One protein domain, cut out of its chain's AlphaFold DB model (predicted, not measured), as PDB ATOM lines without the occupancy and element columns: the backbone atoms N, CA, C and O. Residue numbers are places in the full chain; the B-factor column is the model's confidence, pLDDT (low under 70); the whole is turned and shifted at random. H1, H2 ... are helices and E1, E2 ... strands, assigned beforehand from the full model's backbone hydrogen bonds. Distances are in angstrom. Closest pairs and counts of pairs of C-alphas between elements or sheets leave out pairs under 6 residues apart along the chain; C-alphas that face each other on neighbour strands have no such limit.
ATOM      1  N   ARG A   2     104.350 212.178 158.810       59.47
ATOM      2  CA  ARG A   2     103.098 211.413 158.608       59.47
ATOM      3  C   ARG A   2     101.889 211.928 159.422       59.47
ATOM      4  O   ARG A   2     100.790 211.968 158.897       59.47
ATOM      5  N   PHE A   3     102.105 212.408 160.653       61.16
ATOM      6  CA  PHE A   3     101.049 212.981 161.512       61.16
ATOM      7  C   PHE A   3     100.546 214.370 161.076       61.16
ATOM      8  O   PHE A   3      99.376 214.678 161.270       61.16
ATOM      9  N   ILE A   4     101.392 215.186 160.437       70.81
ATOM     10  CA  ILE A   4     101.003 216.520 159.938       70.81
ATOM     11  C   ILE A   4      99.983 216.385 158.799       70.81
ATOM     12  O   ILE A   4      99.036 217.161 158.727       70.81
ATOM     13  N   PHE A   5     100.130 215.349 157.970       70.94
ATOM     14  CA  PHE A   5      99.185 215.032 156.898       70.94
ATOM     15  C   PHE A   5      97.784 214.701 157.429       70.94
ATOM     16  O   PHE A   5      96.799 215.153 156.855       70.94
ATOM     17  N   PHE A   6      97.684 213.974 158.548       72.56
ATOM     18  CA  PHE A   6      96.394 213.655 159.171       72.56
ATOM     19  C   PHE A   6      95.723 214.878 159.807       72.56
ATOM     20  O   PHE A   6      94.507 215.014 159.712       72.56
ATOM     21  N   ILE A   7      96.498 215.796 160.395       74.44
ATOM     22  CA  ILE A   7      95.963 217.051 160.949       74.44
ATOM     23  C   ILE A   7      95.462 217.964 159.822       74.44
ATOM     24  O   ILE A   7      94.336 218.447 159.894       74.44
ATOM     25  N   LEU A   8      96.240 218.142 158.748       67.62
ATOM     26  CA  LEU A   8      95.805 218.909 157.573       67.62
ATOM     27  C   LEU A   8      94.547 218.304 156.940       67.62
ATOM     28  O   LEU A   8      93.599 219.032 156.669       67.62
ATOM     29  N   PHE A   9      94.497 216.979 156.780       69.12
ATOM     30  CA  PHE A   9      93.316 216.286 156.266       69.12
ATOM     31  C   PHE A   9      92.087 216.489 157.166       69.12
ATOM     32  O   PHE A   9      91.002 216.741 156.655       69.12
ATOM     33  N   SER A  10      92.258 216.485 158.495       66.38
ATOM     34  CA  SER A  10      91.176 216.755 159.452       66.38
ATOM     35  C   SER A  10      90.648 218.195 159.395       66.38
ATOM     36  O   SER A  10      89.463 218.409 159.637       66.38
ATOM     37  N   PHE A  11      91.485 219.181 159.060       62.06
ATOM     38  CA  PHE A  11      91.034 220.563 158.848       62.06
ATOM     39  C   PHE A  11      90.281 220.742 157.519       62.06
ATOM     40  O   PHE A  11      89.383 221.577 157.443       62.06
ATOM     41  N   PHE A  12      90.578 219.927 156.499       60.59
ATOM     42  CA  PHE A  12      89.864 219.952 155.215       60.59
ATOM     43  C   PHE A  12      88.422 219.424 155.298       60.59
ATOM     44  O   PHE A  12      87.584 219.852 154.510       60.59
ATOM     45  N   ILE A  13      88.104 218.538 156.250       61.97
ATOM     46  CA  ILE A  13      86.747 217.975 156.411       61.97
ATOM     47  C   ILE A  13      85.793 218.889 157.200       61.97
ATOM     48  O   ILE A  13      84.579 218.748 157.068       61.97
ATOM     49  N   SER A  14      86.303 219.842 157.989       59.69
ATOM     50  CA  SER A  14      85.462 220.733 158.812       59.69
ATOM     51  C   SER A  14      84.977 221.998 158.096       59.69
ATOM     52  O   SER A  14      84.083 222.668 158.606       59.69
ATOM     53  N   SER A  15      85.519 222.355 156.926       56.66
ATOM     54  CA  SER A  15      85.217 223.640 156.267       56.66
ATOM     55  C   SER A  15      83.915 223.667 155.451       56.66
ATOM     56  O   SER A  15      83.543 224.722 154.941       56.66
ATOM     57  N   CYS A  16      83.200 222.542 155.330       61.31
ATOM     58  CA  CYS A  16      81.966 222.432 154.532       61.31
ATOM     59  C   CYS A  16      80.728 221.957 155.312       61.31
ATOM     60  O   CYS A  16      79.687 221.707 154.707       61.31
ATOM     61  N   LEU A  17      80.792 221.854 156.642       60.69
ATOM     62  CA  LEU A  17      79.626 221.497 157.455       60.69
ATOM     63  C   LEU A  17      78.776 222.741 157.749       60.69
ATOM     64  O   LEU A  17      78.813 223.294 158.844       60.69
ATOM     65  N   LYS A  18      78.000 223.183 156.755       61.56
ATOM     66  CA  LYS A  18      76.891 224.120 156.971       61.56
ATOM     67  C   LYS A  18      75.645 223.331 157.370       61.56
ATOM     68  O   LYS A  18      75.162 222.508 156.597       61.56
ATOM     69  N   LEU A  19      75.144 223.570 158.581       64.38
ATOM     70  CA  LEU A  19      73.906 222.968 159.100       64.38
ATOM     71  C   LEU A  19      72.641 223.679 158.590       64.38
ATOM     72  O   LEU A  19      71.537 223.312 158.983       64.38
ATOM     73  N   ASP A  20      72.796 224.670 157.712       65.88
ATOM     74  CA  ASP A  20      71.754 225.604 157.284       65.88
ATOM     75  C   ASP A  20      70.476 224.895 156.817       65.88
ATOM     76  O   ASP A  20      69.380 225.259 157.231       65.88
ATOM     77  N   SER A  21      70.592 223.826 156.022       70.00
ATOM     78  CA  SER A  21      69.423 223.102 155.501       70.00
ATOM     79  C   SER A  21      68.592 222.405 156.580       70.00
ATOM     80  O   SER A  21      67.399 222.205 156.378       70.00
ATOM     81  N   ASN A  22      69.186 222.058 157.726       77.00
ATOM     82  CA  ASN A  22      68.470 221.452 158.850       77.00
ATOM     83  C   ASN A  22      67.553 222.466 159.557       77.00
ATOM     84  O   ASN A  22      66.559 222.085 160.168       77.00
ATOM     85  N   LEU A  23      67.862 223.762 159.447       82.88
ATOM     86  CA  LEU A  23      67.113 224.824 160.116       82.88
ATOM     87  C   LEU A  23      65.806 225.179 159.394       82.88
ATOM     88  O   LEU A  23      64.938 225.805 160.006       82.88
ATOM     89  N   TYR A  24      65.638 224.764 158.134       89.56
ATOM     90  CA  TYR A  24      64.467 225.080 157.317       89.56
ATOM     91  C   TYR A  24      63.526 223.882 157.204       89.56
ATOM     92  O   TYR A  24      63.793 222.922 156.487       89.56
ATOM     93  N   ASN A  25      62.390 223.962 157.890       93.12
ATOM     94  CA  ASN A  25      61.303 222.993 157.788       93.12
ATOM     95  C   ASN A  25      60.205 223.558 156.875       93.12
ATOM     96  O   ASN A  25      59.053 223.697 157.278       93.12
ATOM     97  N   ASN A  26      60.587 223.961 155.663       93.44
ATOM     98  CA  ASN A  26      59.704 224.626 154.709       93.44
ATOM     99  C   ASN A  26      58.766 223.637 153.999       93.44
ATOM    100  O   ASN A  26      59.110 222.475 153.780       93.44
ATOM    101  N   ASP A  27      57.599 224.120 153.578       94.94
ATOM    102  CA  ASP A  27      56.715 223.406 152.657       94.94
ATOM    103  C   ASP A  27      56.273 224.355 151.545       94.94
ATOM    104  O   ASP A  27      55.655 225.381 151.810       94.94
ATOM    105  N   ASN A  28      56.603 223.999 150.305       93.19
ATOM    106  CA  ASN A  28      56.286 224.749 149.093       93.19
ATOM    107  C   ASN A  28      55.442 223.946 148.090       93.19
ATOM    108  O   ASN A  28      55.500 224.175 146.882       93.19
ATOM    109  N   LYS A  29      54.696 222.944 148.569       95.06
ATOM    110  CA  LYS A  29      53.883 222.057 147.717       95.06
ATOM    111  C   LYS A  29      52.449 222.550 147.529       95.06
ATOM    112  O   LYS A  29      51.678 221.917 146.801       95.06
ATOM    113  N   ILE A  30      52.070 223.632 148.205       97.06
ATOM    114  CA  ILE A  30      50.732 224.211 148.103       97.06
ATOM    115  C   ILE A  30      50.510 224.851 146.730       97.06
ATOM    116  O   ILE A  30      51.449 225.240 146.042       97.06
ATOM    117  N   LYS A  31      49.243 224.954 146.326       97.25
ATOM    118  CA  LYS A  31      48.830 225.636 145.084       97.25
ATOM    119  C   LYS A  31      48.158 226.983 145.341       97.25
ATOM    120  O   LYS A  31      48.071 227.804 144.440       97.25
ATOM    121  N   GLU A  32      47.672 227.175 146.560       97.75
ATOM    122  CA  GLU A  32      46.972 228.361 147.032       97.75
ATOM    123  C   GLU A  32      47.080 228.420 148.558       97.75
ATOM    124  O   GLU A  32      47.231 227.376 149.204       97.75
ATOM    125  N   TYR A  33      46.967 229.621 149.124       98.25
ATOM    126  CA  TYR A  33      46.764 229.798 150.560       98.25
ATOM    127  C   TYR A  33      45.300 229.554 150.897       98.25
ATOM    128  O   TYR A  33      44.409 230.158 150.299       98.25
ATOM    129  N   LYS A  34      45.045 228.669 151.860       98.00
ATOM    130  CA  LYS A  34      43.675 228.314 152.252       98.00
ATOM    131  C   LYS A  34      43.121 229.192 153.369       98.00
ATOM    132  O   LYS A  34      41.901 229.268 153.505       98.00
ATOM    133  N   LEU A  35      43.979 229.847 154.150       97.19
ATOM    134  CA  LEU A  35      43.628 230.720 155.271       97.19
ATOM    135  C   LEU A  35      42.614 230.047 156.216       97.19
ATOM    136  O   LEU A  35      42.917 229.011 156.806       97.19
ATOM    137  N   ASP A  36      41.397 230.585 156.347       96.81
ATOM    138  CA  ASP A  36      40.349 229.998 157.198       96.81
ATOM    139  C   ASP A  36      39.898 228.595 156.745       96.81
ATOM    140  O   ASP A  36      39.382 227.833 157.557       96.81
ATOM    141  N   ASN A  37      40.140 228.217 155.485       96.94
ATOM    142  CA  ASN A  37      39.856 226.879 154.955       96.94
ATOM    143  C   ASN A  37      41.036 225.901 155.115       96.94
ATOM    144  O   ASN A  37      40.984 224.775 154.607       96.94
ATOM    145  N   TYR A  38      42.136 226.313 155.753       97.31
ATOM    146  CA  TYR A  38      43.269 225.426 155.988       97.31
ATOM    147  C   TYR A  38      42.934 224.401 157.075       97.31
ATOM    148  O   TYR A  38      42.666 224.756 158.219       97.31
ATOM    149  N   ALA A  39      42.982 223.121 156.704       96.00
ATOM    150  CA  ALA A  39      42.669 221.985 157.574       96.00
ATOM    151  C   ALA A  39      43.911 221.158 157.967       96.00
ATOM    152  O   ALA A  39      43.774 220.039 158.460       96.00
ATOM    153  N   GLY A  40      45.116 221.661 157.674       95.25
ATOM    154  CA  GLY A  40      46.365 221.032 158.103       95.25
ATOM    155  C   GLY A  40      46.651 221.266 159.588       95.25
ATOM    156  O   GLY A  40      45.826 221.814 160.318       95.25
ATOM    157  N   GLU A  41      47.834 220.853 160.044       95.75
ATOM    158  CA  GLU A  41      48.266 221.113 161.422       95.75
ATOM    159  C   GLU A  41      48.359 222.625 161.676       95.75
ATOM    160  O   GLU A  41      48.883 223.365 160.848       95.75
ATOM    161  N   GLN A  42      47.868 223.085 162.823       92.69
ATOM    162  CA  GLN A  42      47.915 224.482 163.251       92.69
ATOM    163  C   GLN A  42      48.300 224.518 164.730       92.69
ATOM    164  O   GLN A  42      47.884 223.647 165.491       92.69
ATOM    165  N   ASP A  43      49.053 225.538 165.148       89.31
ATOM    166  CA  ASP A  43      49.465 225.687 166.554       89.31
ATOM    167  C   ASP A  43      48.259 225.811 167.505       89.31
ATOM    168  O   ASP A  43      48.268 225.299 168.623       89.31
ATOM    169  N   PHE A  44      47.225 226.530 167.070       95.94
ATOM    170  CA  PHE A  44      45.970 226.729 167.789       95.94
ATOM    171  C   PHE A  44      44.891 227.207 166.818       95.94
ATOM    172  O   PHE A  44      45.204 227.716 165.744       95.94
ATOM    173  N   ILE A  45      43.622 227.092 167.215       96.06
ATOM    174  CA  ILE A  45      42.469 227.558 166.438       96.06
ATOM    175  C   ILE A  45      41.715 228.584 167.278       96.06
ATOM    176  O   ILE A  45      41.299 228.290 168.398       96.06
ATOM    177  N   LEU A  46      41.564 229.795 166.745       96.81
ATOM    178  CA  LEU A  46      40.774 230.845 167.380       96.81
ATOM    179  C   LEU A  46      39.283 230.646 167.103       96.81
ATOM    180  O   LEU A  46      38.898 230.117 166.058       96.81
ATOM    181  N   ASP A  47      38.442 231.118 168.021       96.50
ATOM    182  CA  ASP A  47      36.999 231.144 167.811       96.50
ATOM    183  C   ASP A  47      36.576 232.175 166.744       96.50
ATOM    184  O   ASP A  47      37.355 233.020 166.288       96.50
ATOM    185  N   ALA A  48      35.295 232.128 166.372       96.06
ATOM    186  CA  ALA A  48      34.717 232.980 165.334       96.06
ATOM    187  C   ALA A  48      34.813 234.490 165.625       96.06
ATOM    188  O   ALA A  48      34.689 235.300 164.705       96.06
ATOM    189  N   SER A  49      35.046 234.907 166.874       95.88
ATOM    190  CA  SER A  49      35.209 236.324 167.203       95.88
ATOM    191  C   SER A  49      36.494 236.913 166.609       95.88
ATOM    192  O   SER A  49      36.582 238.132 166.465       95.88
ATOM    193  N   TYR A  50      37.481 236.088 166.250       97.25
ATOM    194  CA  TYR A  50      38.743 236.518 165.635       97.25
ATOM    195  C   TYR A  50      38.716 236.514 164.103       97.25
ATOM    196  O   TYR A  50      39.749 236.757 163.477       97.25
ATOM    197  N   ASN A  51      37.561 236.252 163.485       97.06
ATOM    198  CA  ASN A  51      37.438 236.260 162.032       97.06
ATOM    199  C   ASN A  51      37.883 237.606 161.443       97.06
ATOM    200  O   ASN A  51      37.527 238.677 161.942       97.06
ATOM    201  N   ILE A  52      38.667 237.530 160.369       97.94
ATOM    202  CA  ILE A  52      39.119 238.693 159.613       97.94
ATOM    203  C   ILE A  52      38.148 238.893 158.446       97.94
ATOM    204  O   ILE A  52      37.906 237.948 157.697       97.94
ATOM    205  N   PRO A  53      37.568 240.093 158.274       96.25
ATOM    206  CA  PRO A  53      36.732 240.385 157.118       96.25
ATOM    207  C   PRO A  53      37.497 240.152 155.802       96.25
ATOM    208  O   PRO A  53      38.640 240.595 155.700       96.25
ATOM    209  N   PRO A  54      36.900 239.531 154.767       95.50
ATOM    210  CA  PRO A  54      37.609 239.250 153.515       95.50
ATOM    211  C   PRO A  54      38.212 240.490 152.842       95.50
ATOM    212  O   PRO A  54      39.282 240.415 152.255       95.50
ATOM    213  N   ASN A  55      37.565 241.652 152.973       95.44
ATOM    214  CA  ASN A  55      38.052 242.924 152.433       95.44
ATOM    215  C   ASN A  55      39.264 243.504 153.183       95.44
ATOM    216  O   ASN A  55      39.808 244.513 152.748       95.44
ATOM    217  N   PHE A  56      39.661 242.913 154.312       97.06
ATOM    218  CA  PHE A  56      40.875 243.276 155.044       97.06
ATOM    219  C   PHE A  56      42.049 242.381 154.642       97.06
ATOM    220  O   PHE A  56      43.157 242.603 155.104       97.06
ATOM    221  N   ILE A  57      41.824 241.355 153.822       97.69
ATOM    222  CA  ILE A  57      42.839 240.374 153.456       97.69
ATOM    223  C   ILE A  57      43.347 240.706 152.059       97.69
ATOM    224  O   ILE A  57      42.580 240.727 151.101       97.69
ATOM    225  N   SER A  58      44.648 240.948 151.932       96.50
ATOM    226  CA  SER A  58      45.296 241.200 150.645       96.50
ATOM    227  C   SER A  58      46.517 240.303 150.484       96.50
ATOM    228  O   SER A  58      47.463 240.402 151.259       96.50
ATOM    229  N   LEU A  59      46.499 239.428 149.480       96.31
ATOM    230  CA  LEU A  59      47.633 238.588 149.081       96.31
ATOM    231  C   LEU A  59      48.321 239.213 147.868       96.31
ATOM    232  O   LEU A  59      47.648 239.556 146.897       96.31
ATOM    233  N   PHE A  60      49.643 239.356 147.910       94.56
ATOM    234  CA  PHE A  60      50.403 240.012 146.845       94.56
ATOM    235  C   PHE A  60      51.869 239.555 146.831       94.56
ATOM    236  O   PHE A  60      52.391 239.112 147.859       94.56
ATOM    237  N   PRO A  61      52.550 239.628 145.673       93.56
ATOM    238  CA  PRO A  61      53.964 239.307 145.587       93.56
ATOM    239  C   PRO A  61      54.843 240.446 146.126       93.56
ATOM    240  O   PRO A  61      54.511 241.627 146.031       93.56
ATOM    241  N   LEU A  62      56.014 240.077 146.630       91.44
ATOM    242  CA  LEU A  62      57.136 240.955 146.936       91.44
ATOM    243  C   LEU A  62      58.396 240.428 146.244       91.44
ATOM    244  O   LEU A  62      58.477 239.262 145.859       91.44
ATOM    245  N   TYR A  63      59.404 241.287 146.133       90.44
ATOM    246  CA  TYR A  63      60.675 240.953 145.501       90.44
ATOM    247  C   TYR A  63      61.785 240.916 146.551       90.44
ATOM    248  O   TYR A  63      62.055 241.906 147.230       90.44
ATOM    249  N   SER A  64      62.405 239.749 146.700       90.50
ATOM    250  CA  SER A  64      63.546 239.517 147.582       90.50
ATOM    251  C   SER A  64      64.825 239.511 146.756       90.50
ATOM    252  O   SER A  64      64.965 238.672 145.875       90.50
ATOM    253  N   GLN A  65      65.779 240.381 147.065       90.31
ATOM    254  CA  GLN A  65      67.067 240.459 146.383       90.31
ATOM    255  C   GLN A  65      68.158 240.772 147.401       90.31
ATOM    256  O   GLN A  65      68.100 241.792 148.084       90.31
ATOM    257  N   ALA A  66      69.133 239.879 147.531       86.31
ATOM    258  CA  ALA A  66      70.298 240.129 148.363       86.31
ATOM    259  C   ALA A  66      71.361 240.933 147.594       86.31
ATOM    260  O   ALA A  66      71.380 240.926 146.367       86.31
ATOM    261  N   ASP A  67      72.273 241.590 148.315       84.44
ATOM    262  CA  ASP A  67      73.235 242.547 147.734       84.44
ATOM    263  C   ASP A  67      74.162 241.980 146.638       84.44
ATOM    264  O   ASP A  67      74.731 242.740 145.860       84.44
ATOM    265  N   ASP A  68      74.357 240.661 146.583       85.69
ATOM    266  CA  ASP A  68      75.186 239.981 145.574       85.69
ATOM    267  C   ASP A  68      74.374 239.313 144.455       85.69
ATOM    268  O   ASP A  68      74.950 238.642 143.597       85.69
ATOM    269  N   GLU A  69      73.052 239.462 144.467       87.06
ATOM    270  CA  GLU A  69      72.168 238.898 143.458       87.06
ATOM    271  C   GLU A  69      71.863 239.948 142.395       87.06
ATOM    272  O   GLU A  69      71.490 241.082 142.697       87.06
ATOM    273  N   SER A  70      71.986 239.567 141.125       90.06
ATOM    274  CA  SER A  70      71.626 240.443 140.005       90.06
ATOM    275  C   SER A  70      70.118 240.511 139.763       90.06
ATOM    276  O   SER A  70      69.647 241.487 139.196       90.06
ATOM    277  N   GLU A  71      69.372 239.495 140.203       90.38
ATOM    278  CA  GLU A  71      67.934 239.349 139.966       90.38
ATOM    279  C   GLU A  71      67.192 239.099 141.278       90.38
ATOM    280  O   GLU A  71      67.677 238.382 142.158       90.38
ATOM    281  N   ALA A  72      65.988 239.655 141.393       91.94
ATOM    282  CA  ALA A  72      65.127 239.421 142.540       91.94
ATOM    283  C   ALA A  72      64.352 238.099 142.416       91.94
ATOM    284  O   ALA A  72      63.912 237.704 141.340       91.94
ATOM    285  N   THR A  73      64.136 237.430 143.547       94.06
ATOM    286  CA  THR A  73      63.259 236.262 143.682       94.06
ATOM    287  C   THR A  73      61.872 236.703 144.135       94.06
ATOM    288  O   THR A  73      61.750 237.451 145.112       94.06
ATOM    289  N   THR A  74      60.825 236.204 143.477       95.06
ATOM    290  CA  THR A  74      59.443 236.484 143.877       95.06
ATOM    291  C   THR A  74      59.095 235.720 145.148       95.06
ATOM    292  O   THR A  74      59.252 234.502 145.235       95.06
ATOM    293  N   ILE A  75      58.582 236.433 146.140       95.44
ATOM    294  CA  ILE A  75      58.031 235.863 147.368       95.44
ATOM    295  C   ILE A  75      56.594 236.348 147.552       95.44
ATOM    296  O   ILE A  75      56.185 237.323 146.928       95.44
ATOM    297  N   HIS A  76      55.819 235.693 148.404       96.12
ATOM    298  CA  HIS A  76      54.421 236.032 148.641       96.12
ATOM    299  C   HIS A  76      54.215 236.612 150.034       96.12
ATOM    300  O   HIS A  76      54.759 236.114 151.021       96.12
ATOM    301  N   ALA A  77      53.389 237.650 150.099       95.62
ATOM    302  CA  ALA A  77      52.989 238.320 151.318       95.62
ATOM    303  C   ALA A  77      51.467 238.389 151.451       95.62
ATOM    304  O   ALA A  77      50.711 238.291 150.482       95.62
ATOM    305  N   LEU A  78      51.046 238.566 152.694       96.69
ATOM    306  CA  LEU A  78      49.683 238.716 153.155       96.69
ATOM    307  C   LEU A  78      49.626 239.964 154.033       96.69
ATOM    308  O   LEU A  78      50.337 240.060 155.034       96.69
ATOM    309  N   TYR A  79      48.744 240.889 153.689       96.44
ATOM    310  CA  TYR A  79      48.378 242.007 154.540       96.44
ATOM    311  C   TYR A  79      46.982 241.790 155.129       96.44
ATOM    312  O   TYR A  79      46.050 241.429 154.408       96.44
ATOM    313  N   ILE A  80      46.853 242.011 156.438       97.31
ATOM    314  CA  ILE A  80      45.584 242.104 157.160       97.31
ATOM    315  C   ILE A  80      45.388 243.565 157.552       97.31
ATOM    316  O   ILE A  80      46.155 244.064 158.366       97.31
ATOM    317  N   GLY A  81      44.366 244.239 157.036       95.62
ATOM    318  CA  GLY A  81      44.027 245.606 157.420       95.62
ATOM    319  C   GLY A  81      43.308 246.386 156.325       95.62
ATOM    320  O   GLY A  81      43.104 245.910 155.211       95.62
ATOM    321  N   ASP A  82      42.935 247.621 156.649       93.88
ATOM    322  CA  ASP A  82      42.346 248.563 155.697       93.88
ATOM    323  C   ASP A  82      43.462 249.210 154.861       93.88
ATOM    324  O   ASP A  82      44.174 250.102 155.334       93.88
ATOM    325  N   ILE A  83      43.628 248.755 153.615       91.75
ATOM    326  CA  ILE A  83      44.673 249.244 152.699       91.75
ATOM    327  C   ILE A  83      44.594 250.759 152.459       91.75
ATOM    328  O   ILE A  83      45.617 251.395 152.222       91.75
ATOM    329  N   THR A  84      43.412 251.369 152.609       90.94
ATOM    330  CA  THR A  84      43.224 252.814 152.399       90.94
ATOM    331  C   THR A  84      43.857 253.667 153.500       90.94
ATOM    332  O   THR A  84      44.049 254.870 153.324       90.94
ATOM    333  N   LYS A  85      44.197 253.061 154.644       89.19
ATOM    334  CA  LYS A  85      44.740 253.748 155.827       89.19
ATOM    335  C   LYS A  85      46.178 253.389 156.135       89.19
ATOM    336  O   LYS A  85      46.723 253.904 157.107       89.19
ATOM    337  N   ILE A  86      46.799 252.554 155.313       88.44
ATOM    338  CA  ILE A  86      48.089 251.933 155.604       88.44
ATOM    339  C   ILE A  86      49.193 252.954 155.918       88.44
ATOM    340  O   ILE A  86      49.948 252.741 156.856       88.44
ATOM    341  N   ASN A  87      49.205 254.113 155.244       85.88
ATOM    342  CA  ASN A  87      50.167 255.208 155.475       85.88
ATOM    343  C   ASN A  87      50.049 255.864 156.857       85.88
ATOM    344  O   ASN A  87      50.954 256.562 157.302       85.88
ATOM    345  N   THR A  88      48.915 255.680 157.525       87.38
ATOM    346  CA  THR A  88      48.627 256.251 158.848       87.38
ATOM    347  C   THR A  88      48.411 255.188 159.917       87.38
ATOM    348  O   THR A  88      48.238 255.525 161.087       87.38
ATOM    349  N   ASP A  89      48.384 253.919 159.518       87.19
ATOM    350  CA  ASP A  89      48.137 252.803 160.413       87.19
ATOM    351  C   ASP A  89      49.442 252.330 161.059       87.19
ATOM    352  O   ASP A  89      50.549 252.592 160.584       87.19
ATOM    353  N   THR A  90      49.318 251.614 162.170       90.38
ATOM    354  CA  THR A  90      50.438 250.883 162.752       90.38
ATOM    355  C   THR A  90      50.451 249.476 162.177       90.38
ATOM    356  O   THR A  90      49.567 248.672 162.475       90.38
ATOM    357  N   VAL A  91      51.475 249.177 161.374       92.38
ATOM    358  CA  VAL A  91      51.652 247.866 160.746       92.38
ATOM    359  C   VAL A  91      52.683 247.036 161.511       92.38
ATOM    360  O   VAL A  91      53.820 247.462 161.713       92.38
ATOM    361  N   ILE A  92      52.295 245.832 161.915       93.00
ATOM    362  CA  ILE A  92      53.173 244.827 162.510       93.00
ATOM    363  C   ILE A  92      53.714 243.942 161.387       93.00
ATOM    364  O   ILE A  92      52.959 243.210 160.746       93.00
ATOM    365  N   LEU A  93      55.032 243.968 161.184       92.81
ATOM    366  CA  LEU A  93      55.723 242.974 160.368       92.81
ATOM    367  C   LEU A  93      55.849 241.671 161.167       92.81
ATOM    368  O   LEU A  93      56.608 241.588 162.133       92.81
ATOM    369  N   TYR A  94      55.100 240.651 160.762       95.12
ATOM    370  CA  TYR A  94      55.121 239.329 161.366       95.12
ATOM    371  C   TYR A  94      55.956 238.358 160.523       95.12
ATOM    372  O   TYR A  94      55.491 237.751 159.558       95.12
ATOM    373  N   CYS A  95      57.208 238.203 160.938       93.69
ATOM    374  CA  CYS A  95      58.132 237.181 160.457       93.69
ATOM    375  C   CYS A  95      57.792 235.834 161.112       93.69
ATOM    376  O   CYS A  95      57.972 235.677 162.323       93.69
ATOM    377  N   HIS A  96      57.269 234.879 160.342       94.31
ATOM    378  CA  HIS A  96      56.869 233.585 160.887       94.31
ATOM    379  C   HIS A  96      58.070 232.663 161.186       94.31
ATOM    380  O   HIS A  96      59.210 232.944 160.832       94.31
ATOM    381  N   GLY A  97      57.830 231.545 161.880       91.69
ATOM    382  CA  GLY A  97      58.886 230.594 162.254       91.69
ATOM    383  C   GLY A  97      59.357 229.702 161.097       91.69
ATOM    384  O   GLY A  97      58.943 229.850 159.956       91.69
ATOM    385  N   ASN A  98      60.198 228.713 161.380       92.38
ATOM    386  CA  ASN A  98      60.784 227.859 160.340       92.38
ATOM    387  C   ASN A  98      59.860 226.756 159.786       92.38
ATOM    388  O   ASN A  98      60.332 225.939 158.995       92.38
ATOM    389  N   LYS A  99      58.593 226.671 160.213       94.56
ATOM    390  CA  LYS A  99      57.684 225.570 159.864       94.56
ATOM    391  C   LYS A  99      56.712 225.975 158.752       94.56
ATOM    392  O   LYS A  99      55.814 226.776 158.956       94.56
ATOM    393  N   TRP A 100      56.849 225.326 157.608       95.94
ATOM    394  CA  TRP A 100      55.902 225.269 156.496       95.94
ATOM    395  C   TRP A 100      55.642 226.556 155.724       95.94
ATOM    396  O   TRP A 100      56.415 226.828 154.812       95.94
ATOM    397  N   HIS A 101      54.526 227.243 155.975       97.31
ATOM    398  CA  HIS A 101      54.041 228.376 155.182       97.31
ATOM    399  C   HIS A 101      52.965 229.176 155.940       97.31
ATOM    400  O   HIS A 101      52.489 228.750 156.998       97.31
ATOM    401  N   MET A 102      52.533 230.312 155.387       97.81
ATOM    402  CA  MET A 102      51.605 231.256 156.029       97.81
ATOM    403  C   MET A 102      50.300 230.656 156.590       97.81
ATOM    404  O   MET A 102      49.814 231.152 157.605       97.81
ATOM    405  N   ASP A 103      49.734 229.588 156.013       98.06
ATOM    406  CA  ASP A 103      48.486 228.993 156.532       98.06
ATOM    407  C   ASP A 103      48.660 228.364 157.923       98.06
ATOM    408  O   ASP A 103      47.758 228.454 158.759       98.06
ATOM    409  N   PHE A 104      49.830 227.773 158.198       97.88
ATOM    410  CA  PHE A 104      50.171 227.255 159.527       97.88
ATOM    411  C   PHE A 104      50.128 228.381 160.573       97.88
ATOM    412  O   PHE A 104      49.698 228.195 161.712       97.88
ATOM    413  N   TYR A 105      50.526 229.584 160.155       97.88
ATOM    414  CA  TYR A 105      50.652 230.769 160.995       97.88
ATOM    415  C   TYR A 105      49.457 231.724 160.935       97.88
ATOM    416  O   TYR A 105      49.429 232.707 161.683       97.88
ATOM    417  N   TRP A 106      48.449 231.431 160.110       98.00
ATOM    418  CA  TRP A 106      47.288 232.290 159.887       98.00
ATOM    419  C   TRP A 106      46.568 232.644 161.191       98.00
ATOM    420  O   TRP A 106      46.262 233.805 161.448       98.00
ATOM    421  N   GLN A 107      46.384 231.665 162.079       97.81
ATOM    422  CA  GLN A 107      45.723 231.866 163.373       97.81
ATOM    423  C   GLN A 107      46.501 232.848 164.264       97.81
ATOM    424  O   GLN A 107      45.900 233.679 164.942       97.81
ATOM    425  N   ARG A 108      47.839 232.845 164.203       97.50
ATOM    426  CA  ARG A 108      48.658 233.843 164.905       97.50
ATOM    427  C   ARG A 108      48.542 235.225 164.271       97.50
ATOM    428  O   ARG A 108      48.410 236.195 165.011       97.50
ATOM    429  N   ALA A 109      48.520 235.327 162.944       97.75
ATOM    430  CA  ALA A 109      48.304 236.605 162.264       97.75
ATOM    431  C   ALA A 109      46.938 237.221 162.635       97.75
ATOM    432  O   ALA A 109      46.872 238.403 162.972       97.75
ATOM    433  N   LYS A 110      45.872 236.405 162.698       97.62
ATOM    434  CA  LYS A 110      44.557 236.832 163.207       97.62
ATOM    435  C   LYS A 110      44.636 237.332 164.647       97.62
ATOM    436  O   LYS A 110      44.112 238.399 164.952       97.62
ATOM    437  N   LEU A 111      45.308 236.593 165.533       97.25
ATOM    438  CA  LEU A 111      45.483 237.012 166.925       97.25
ATOM    439  C   LEU A 111      46.155 238.390 167.015       97.25
ATOM    440  O   LEU A 111      45.657 239.251 167.737       97.25
ATOM    441  N   LEU A 112      47.242 238.601 166.262       97.06
ATOM    442  CA  LEU A 112      47.979 239.866 166.233       97.06
ATOM    443  C   LEU A 112      47.107 241.033 165.744       97.06
ATOM    444  O   LEU A 112      47.126 242.096 166.363       97.06
ATOM    445  N   ALA A 113      46.295 240.827 164.700       96.81
ATOM    446  CA  ALA A 113      45.388 241.850 164.167       96.81
ATOM    447  C   ALA A 113      44.354 242.332 165.204       96.81
ATOM    448  O   ALA A 113      43.871 243.463 165.132       96.81
ATOM    449  N   HIS A 114      44.022 241.485 166.184       96.62
ATOM    450  CA  HIS A 114      43.046 241.766 167.240       96.62
ATOM    451  C   HIS A 114      43.669 242.182 168.585       96.62
ATOM    452  O   HIS A 114      42.955 242.310 169.587       96.62
ATOM    453  N   ILE A 115      44.991 242.390 168.651       93.56
ATOM    454  CA  ILE A 115      45.626 242.902 169.872       93.56
ATOM    455  C   ILE A 115      45.098 244.309 170.148       93.56
ATOM    456  O   ILE A 115      45.091 245.171 169.275       93.56
ATOM    457  N   ASN A 116      44.681 244.551 171.393       92.62
ATOM    458  CA  ASN A 116      44.176 245.850 171.846       92.62
ATOM    459  C   ASN A 116      42.916 246.350 171.094       92.62
ATOM    460  O   ASN A 116      42.678 247.553 170.990       92.62
ATOM    461  N   GLY A 117      42.092 245.432 170.577       93.56
ATOM    462  CA  GLY A 117      40.809 245.741 169.937       93.56
ATOM    463  C   GLY A 117      40.621 245.006 168.612       93.56
ATOM    464  O   GLY A 117      41.565 244.456 168.061       93.56
ATOM    465  N   LYS A 118      39.389 244.982 168.087       94.62
ATOM    466  CA  LYS A 118      39.092 244.239 166.855       94.62
ATOM    467  C   LYS A 118      39.733 244.898 165.628       94.62
ATOM    468  O   LYS A 118      39.449 246.065 165.372       94.62
ATOM    469  N   ASN A 119      40.534 244.138 164.873       93.44
ATOM    470  CA  ASN A 119      41.250 244.584 163.666       93.44
ATOM    471  C   ASN A 119      41.981 245.925 163.871       93.44
ATOM    472  O   ASN A 119      41.839 246.851 163.073       93.44
ATOM    473  N   LYS A 120      42.678 246.061 165.004       93.25
ATOM    474  CA  LYS A 120      43.268 247.327 165.449       93.25
ATOM    475  C   LYS A 120      44.595 247.646 164.762       93.25
ATOM    476  O   LYS A 120      44.907 248.824 164.623       93.25
ATOM    477  N   TYR A 121      45.355 246.618 164.397       93.06
ATOM    478  CA  TYR A 121      46.671 246.745 163.782       93.06
ATOM    479  C   TYR A 121      46.675 246.115 162.395       93.06
ATOM    480  O   TYR A 121      46.147 245.012 162.218       93.06
ATOM    481  N   GLY A 122      47.331 246.783 161.449       95.00
ATOM    482  CA  GLY A 122      47.701 246.176 160.181       95.00
ATOM    483  C   GLY A 122      48.737 245.074 160.411       95.00
ATOM    484  O   GLY A 122      49.682 245.280 161.168       95.00
ATOM    485  N   ILE A 123      48.601 243.908 159.784       96.44
ATOM    486  CA  ILE A 123      49.581 242.815 159.894       96.44
ATOM    487  C   ILE A 123      50.145 242.521 158.517       96.44
ATOM    488  O   ILE A 123      49.395 242.152 157.625       96.44
ATOM    489  N   LEU A 124      51.460 242.631 158.359       95.62
ATOM    490  CA  LEU A 124      52.170 242.166 157.175       95.62
ATOM    491  C   LEU A 124      52.893 240.864 157.515       95.62
ATOM    492  O   LEU A 124      53.839 240.870 158.296       95.62
ATOM    493  N   MET A 125      52.454 239.755 156.932       96.69
ATOM    494  CA  MET A 125      53.110 238.448 157.016       96.69
ATOM    495  C   MET A 125      53.614 238.056 155.627       96.69
ATOM    496  O   MET A 125      53.020 238.437 154.624       96.69
ATOM    497  N   LEU A 126      54.704 237.304 155.547       95.25
ATOM    498  CA  LEU A 126      55.257 236.824 154.281       95.25
ATOM    499  C   LEU A 126      55.806 235.423 154.432       95.25
ATOM    500  O   LEU A 126      56.293 235.092 155.508       95.25
ATOM    501  N   ASP A 127      55.809 234.671 153.340       96.44
ATOM    502  CA  ASP A 127      56.588 233.446 153.227       96.44
ATOM    503  C   ASP A 127      57.991 233.758 152.696       96.44
ATOM    504  O   ASP A 127      58.156 234.418 151.664       96.44
ATOM    505  N   TYR A 128      59.020 233.252 153.377       94.25
ATOM    506  CA  TYR A 128      60.405 233.347 152.905       94.25
ATOM    507  C   TYR A 128      60.607 232.573 151.598       94.25
ATOM    508  O   TYR A 128      59.775 231.761 151.196       94.25
ATOM    509  N   ARG A 129      61.757 232.757 150.941       94.56
ATOM    510  CA  ARG A 129      62.108 231.967 149.751       94.56
ATOM    511  C   ARG A 129      61.977 230.467 150.018       94.56
ATOM    512  O   ARG A 129      62.521 229.961 150.999       94.56
ATOM    513  N   GLY A 130      61.283 229.767 149.130       95.31
ATOM    514  CA  GLY A 130      61.005 228.340 149.250       95.31
ATOM    515  C   GLY A 130      59.966 227.955 150.310       95.31
ATOM    516  O   GLY A 130      59.846 226.766 150.586       95.31
ATOM    517  N   TYR A 131      59.228 228.896 150.903       97.06
ATOM    518  CA  TYR A 131      58.061 228.625 151.755       97.06
ATOM    519  C   TYR A 131      56.773 228.920 150.977       97.06
ATOM    520  O   TYR A 131      56.721 229.867 150.198       97.06
ATOM    521  N   GLY A 132      55.732 228.113 151.171       97.56
ATOM    522  CA  GLY A 132      54.416 228.323 150.570       97.56
ATOM    523  C   GLY A 132      54.467 228.457 149.050       97.56
ATOM    524  O   GLY A 132      54.909 227.548 148.350       97.56
ATOM    525  N   LEU A 133      54.006 229.599 148.541       98.06
ATOM    526  CA  LEU A 133      54.072 229.934 147.114       98.06
ATOM    527  C   LEU A 133      55.320 230.750 146.735       98.06
ATOM    528  O   LEU A 133      55.490 231.095 145.568       98.06
ATOM    529  N   SER A 134      56.178 231.111 147.690       97.31
ATOM    530  CA  SER A 134      57.405 231.869 147.431       97.31
ATOM    531  C   SER A 134      58.451 231.027 146.699       97.31
ATOM    532  O   SER A 134      58.731 229.880 147.054       97.31
ATOM    533  N   GLU A 135      59.083 231.626 145.693       96.75
ATOM    534  CA  GLU A 135      60.071 230.964 144.847       96.75
ATOM    535  C   GLU A 135      61.435 230.822 145.547       96.75
ATOM    536  O   GLU A 135      61.676 231.326 146.648       96.75
ATOM    537  N   GLY A 136      62.366 230.132 144.887       93.44
ATOM    538  CA  GLY A 136      63.750 230.009 145.337       93.44
ATOM    539  C   GLY A 136      63.968 228.958 146.428       93.44
ATOM    540  O   GLY A 136      63.204 228.005 146.583       93.44
ATOM    541  N   LYS A 137      65.084 229.101 147.150       92.00
ATOM    542  CA  LYS A 137      65.490 228.199 148.236       92.00
ATOM    543  C   LYS A 137      65.683 228.987 149.527       92.00
ATOM    544  O   LYS A 137      66.222 230.098 149.468       92.00
ATOM    545  N   PRO A 138      65.317 228.410 150.679       91.31
ATOM    546  CA  PRO A 138      65.554 229.062 151.947       91.31
ATOM    547  C   PRO A 138      67.056 229.095 152.228       91.31
ATOM    548  O   PRO A 138      67.756 228.087 152.135       91.31
ATOM    549  N   THR A 139      67.551 230.290 152.522       89.31
ATOM    550  CA  THR A 139      68.928 230.555 152.938       89.31
ATOM    551  C   THR A 139      68.900 231.713 153.919       89.31
ATOM    552  O   THR A 139      68.013 232.564 153.841       89.31
ATOM    553  N   GLU A 140      69.878 231.778 154.819       85.88
ATOM    554  CA  GLU A 140      69.962 232.849 155.815       85.88
ATOM    555  C   GLU A 140      70.000 234.213 155.119       85.88
ATOM    556  O   GLU A 140      69.224 235.116 155.412       85.88
ATOM    557  N   LYS A 141      70.827 234.302 154.076       86.19
ATOM    558  CA  LYS A 141      70.943 235.482 153.228       86.19
ATOM    559  C   LYS A 141      69.625 235.869 152.555       86.19
ATOM    560  O   LYS A 141      69.256 237.041 152.565       86.19
ATOM    561  N   GLY A 142      68.905 234.898 151.996       84.75
ATOM    562  CA  GLY A 142      67.615 235.132 151.346       84.75
ATOM    563  C   GLY A 142      66.542 235.662 152.302       84.75
ATOM    564  O   GLY A 142      65.644 236.373 151.856       84.75
ATOM    565  N   MET A 143      66.644 235.372 153.605       82.38
ATOM    566  CA  MET A 143      65.742 235.934 154.619       82.38
ATOM    567  C   MET A 143      65.981 237.433 154.840       82.38
ATOM    568  O   MET A 143      65.019 238.169 155.039       82.38
ATOM    569  N   TYR A 144      67.233 237.895 154.763       80.44
ATOM    570  CA  TYR A 144      67.574 239.319 154.896       80.44
ATOM    571  C   TYR A 144      67.393 240.107 153.597       80.44
ATOM    572  O   TYR A 144      67.144 241.306 153.640       80.44
ATOM    573  N   GLY A 145      67.491 239.442 152.440       77.38
ATOM    574  CA  GLY A 145      67.340 240.071 151.122       77.38
ATOM    575  C   GLY A 145      65.921 240.557 150.822       77.38
ATOM    576  O   GLY A 145      65.664 241.137 149.770       77.38
ATOM    577  N   VAL A 146      64.957 240.314 151.712       71.12
ATOM    578  CA  VAL A 146      63.681 241.016 151.627       71.12
ATOM    579  C   VAL A 146      63.896 242.406 152.206       71.12
ATOM    580  O   VAL A 146      63.995 242.568 153.418       71.12
ATOM    581  N   ASN A 147      63.942 243.421 151.343       62.97
ATOM    582  CA  ASN A 147      64.211 244.811 151.722       62.97
ATOM    583  C   ASN A 147      63.178 245.440 152.680       62.97
ATOM    584  O   ASN A 147      63.196 246.644 152.875       62.97
ATOM    585  N   LEU A 148      62.298 244.665 153.317       56.66
ATOM    586  CA  LEU A 148      61.206 245.113 154.181       56.66
ATOM    587  C   LEU A 148      61.622 245.995 155.354       56.66
ATOM    588  O   LEU A 148      60.819 246.808 155.795       56.66
ATOM    589  N   ILE A 149      62.863 245.897 155.832       48.66
ATOM    590  CA  ILE A 149      63.378 246.803 156.873       48.66
ATOM    591  C   ILE A 149      63.461 248.256 156.354       48.66
ATOM    592  O   ILE A 149      63.353 249.198 157.134       48.66
ATOM    593  N   PHE A 150      63.551 248.452 155.036       47.50
ATOM    594  CA  PHE A 150      63.457 249.756 154.370       47.50
ATOM    595  C   PHE A 150      62.045 250.075 153.846       47.50
ATOM    596  O   PHE A 150      61.827 251.137 153.259       47.50
ATOM    597  N   TRP A 151      61.068 249.182 154.044       56.31
ATOM    598  CA  TRP A 151      59.677 249.403 153.650       56.31
ATOM    599  C   TRP A 151      58.914 250.006 154.824       56.31
ATOM    600  O   TRP A 151      58.307 249.307 155.630       56.31
ATOM    601  N   GLY A 152      58.937 251.335 154.913       61.56
ATOM    602  CA  GLY A 152      57.947 252.056 155.709       61.56
ATOM    603  C   GLY A 152      56.531 251.845 155.156       61.56
ATOM    604  O   GLY A 152      56.350 251.353 154.038       61.56
ATOM    605  N   ALA A 153      55.523 252.271 155.918       65.19
ATOM    606  CA  ALA A 153      54.119 252.243 155.501       65.19
ATOM    607  C   ALA A 153      53.892 252.856 154.098       65.19
ATOM    608  O   ALA A 153      53.135 252.308 153.300       65.19
ATOM    609  N   ASP A 154      54.646 253.906 153.757       64.75
ATOM    610  CA  ASP A 154      54.636 254.567 152.443       64.75
ATOM    611  C   ASP A 154      55.097 253.684 151.272       64.75
ATOM    612  O   ASP A 154      54.698 253.899 150.129       64.75
ATOM    613  N   SER A 155      55.986 252.718 151.509       72.06
ATOM    614  CA  SER A 155      56.380 251.750 150.476       72.06
ATOM    615  C   SER A 155      55.321 250.663 150.333       72.06
ATOM    616  O   SER A 155      55.060 250.200 149.227       72.06
ATOM    617  N   LEU A 156      54.682 250.286 151.443       74.19
ATOM    618  CA  LEU A 156      53.630 249.280 151.460       74.19
ATOM    619  C   LEU A 156      52.342 249.775 150.782       74.19
ATOM    620  O   LEU A 156      51.741 249.010 150.037       74.19
ATOM    621  N   SER A 157      51.958 251.050 150.940       72.81
ATOM    622  CA  SER A 157      50.815 251.616 150.197       72.81
ATOM    623  C   SER A 157      50.979 251.536 148.691       72.81
ATOM    624  O   SER A 157      49.995 251.322 147.998       72.81
ATOM    625  N   LYS A 158      52.205 251.645 148.174       78.75
ATOM    626  CA  LYS A 158      52.475 251.569 146.730       78.75
ATOM    627  C   LYS A 158      52.248 250.177 146.134       78.75
ATOM    628  O   LYS A 158      52.260 250.055 144.914       78.75
ATOM    629  N   GLN A 159      52.067 249.145 146.963       78.69
ATOM    630  CA  GLN A 159      51.697 247.800 146.501       78.69
ATOM    631  C   GLN A 159      50.202 247.649 146.235       78.69
ATOM    632  O   GLN A 159      49.784 246.668 145.621       78.69
TER     633      GLN A 159
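What this domain is: This is residues 2 to 159 of the 161 residues of an uncharacterized protein of Bacteroidetes bacterium (UniProt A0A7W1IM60). A strongly twisted sheet of four strands has one long helix, H4, over one face, and from this body a thin arm sticks out: residues 2 to 19, of which 2 to 13 belong to H1, stand free and make the length. The short helices H3, H5, H6 and H7 only graze the sheet, and a long unnamed stretch, residues 24 to 56, is part of the body. The printed part has 158 residues, with seven named helices and four named strands in the order H1 H2 E1 E2 H3 E3 H4 E4 H5 H6 H7; the sheet is mixed, in the order E1 E2 E4 E3. The class is mixed, helices and strands, with under half of the residues in named elements. The whole is loose, with a radius of gyration of the C-alphas of 19.5 A and spans of 72 by 34 by 30 A.

How they stand to each other: E1, residues 57 to 64, and E2, residues 73 to 80, form a hairpin, antiparallel at 152 degrees, with N 60 and O 77 3.0 A apart, within hydrogen-bond range. E4, residues 122 to 126, is antiparallel to E2, with N 78 and O 125 at 2.8 A, and parallel to the edge strand E3, residues 91 to 95, with N 94 and O 124 at 2.8 A. H4, residues 102 to 113, is on the sheet at a height of 9.5 A, along the strands at 16 degrees to E4 on the local plane; its closest C-alphas to E4 are those of Ala 113 and Ile 123, 6.1 A apart. E3, H4 and E4 make a strand-helix-strand unit, two parallel neighbour strands with a helix between, and its crossover is right-handed. H3, residues 83 to 88, touches H7, residues 153 to 157, closest at the C-alphas of Asn 87 and Ala 153, 4.9 A. H5, residues 140 to 144, and H6, residues 147 to 150, meet only through their link. H2, residues 20 to 23, is close to H5 but not clearly touching, at 7.6 A between the C-alphas of Asp 20 and Glu 140. H1, residues 2 to 13, is apart from H2. Every O i to N i+4 pair is within range in H5 and H7, against 7 of 8 in H1, 6 of 8 in H4 and 0 of 2 in H3, where 1 of 3 O i to N i+3 pairs is; H2 and H6 are too short for such a pair.

Where its parts are: E2 is 23.0 A long, E1 21.5 A, H1 17.8 A and H4 14.7 A. H1 begins at C-alpha 2, (103.098, 211.413, 158.608), and H7 ends at C-alpha 157, (50.815, 251.616, 150.197).

The domain as a whole: The two C-alphas farthest apart are those of Arg 2 and Thr 84, 73.1 A. The printed part has no cut; the links H2 to E1 and E4 to H5 are long. The mean pLDDT of the printed part is 87.4, with residues 2 to 3, 8 to 20 and 147 to 154 under 70.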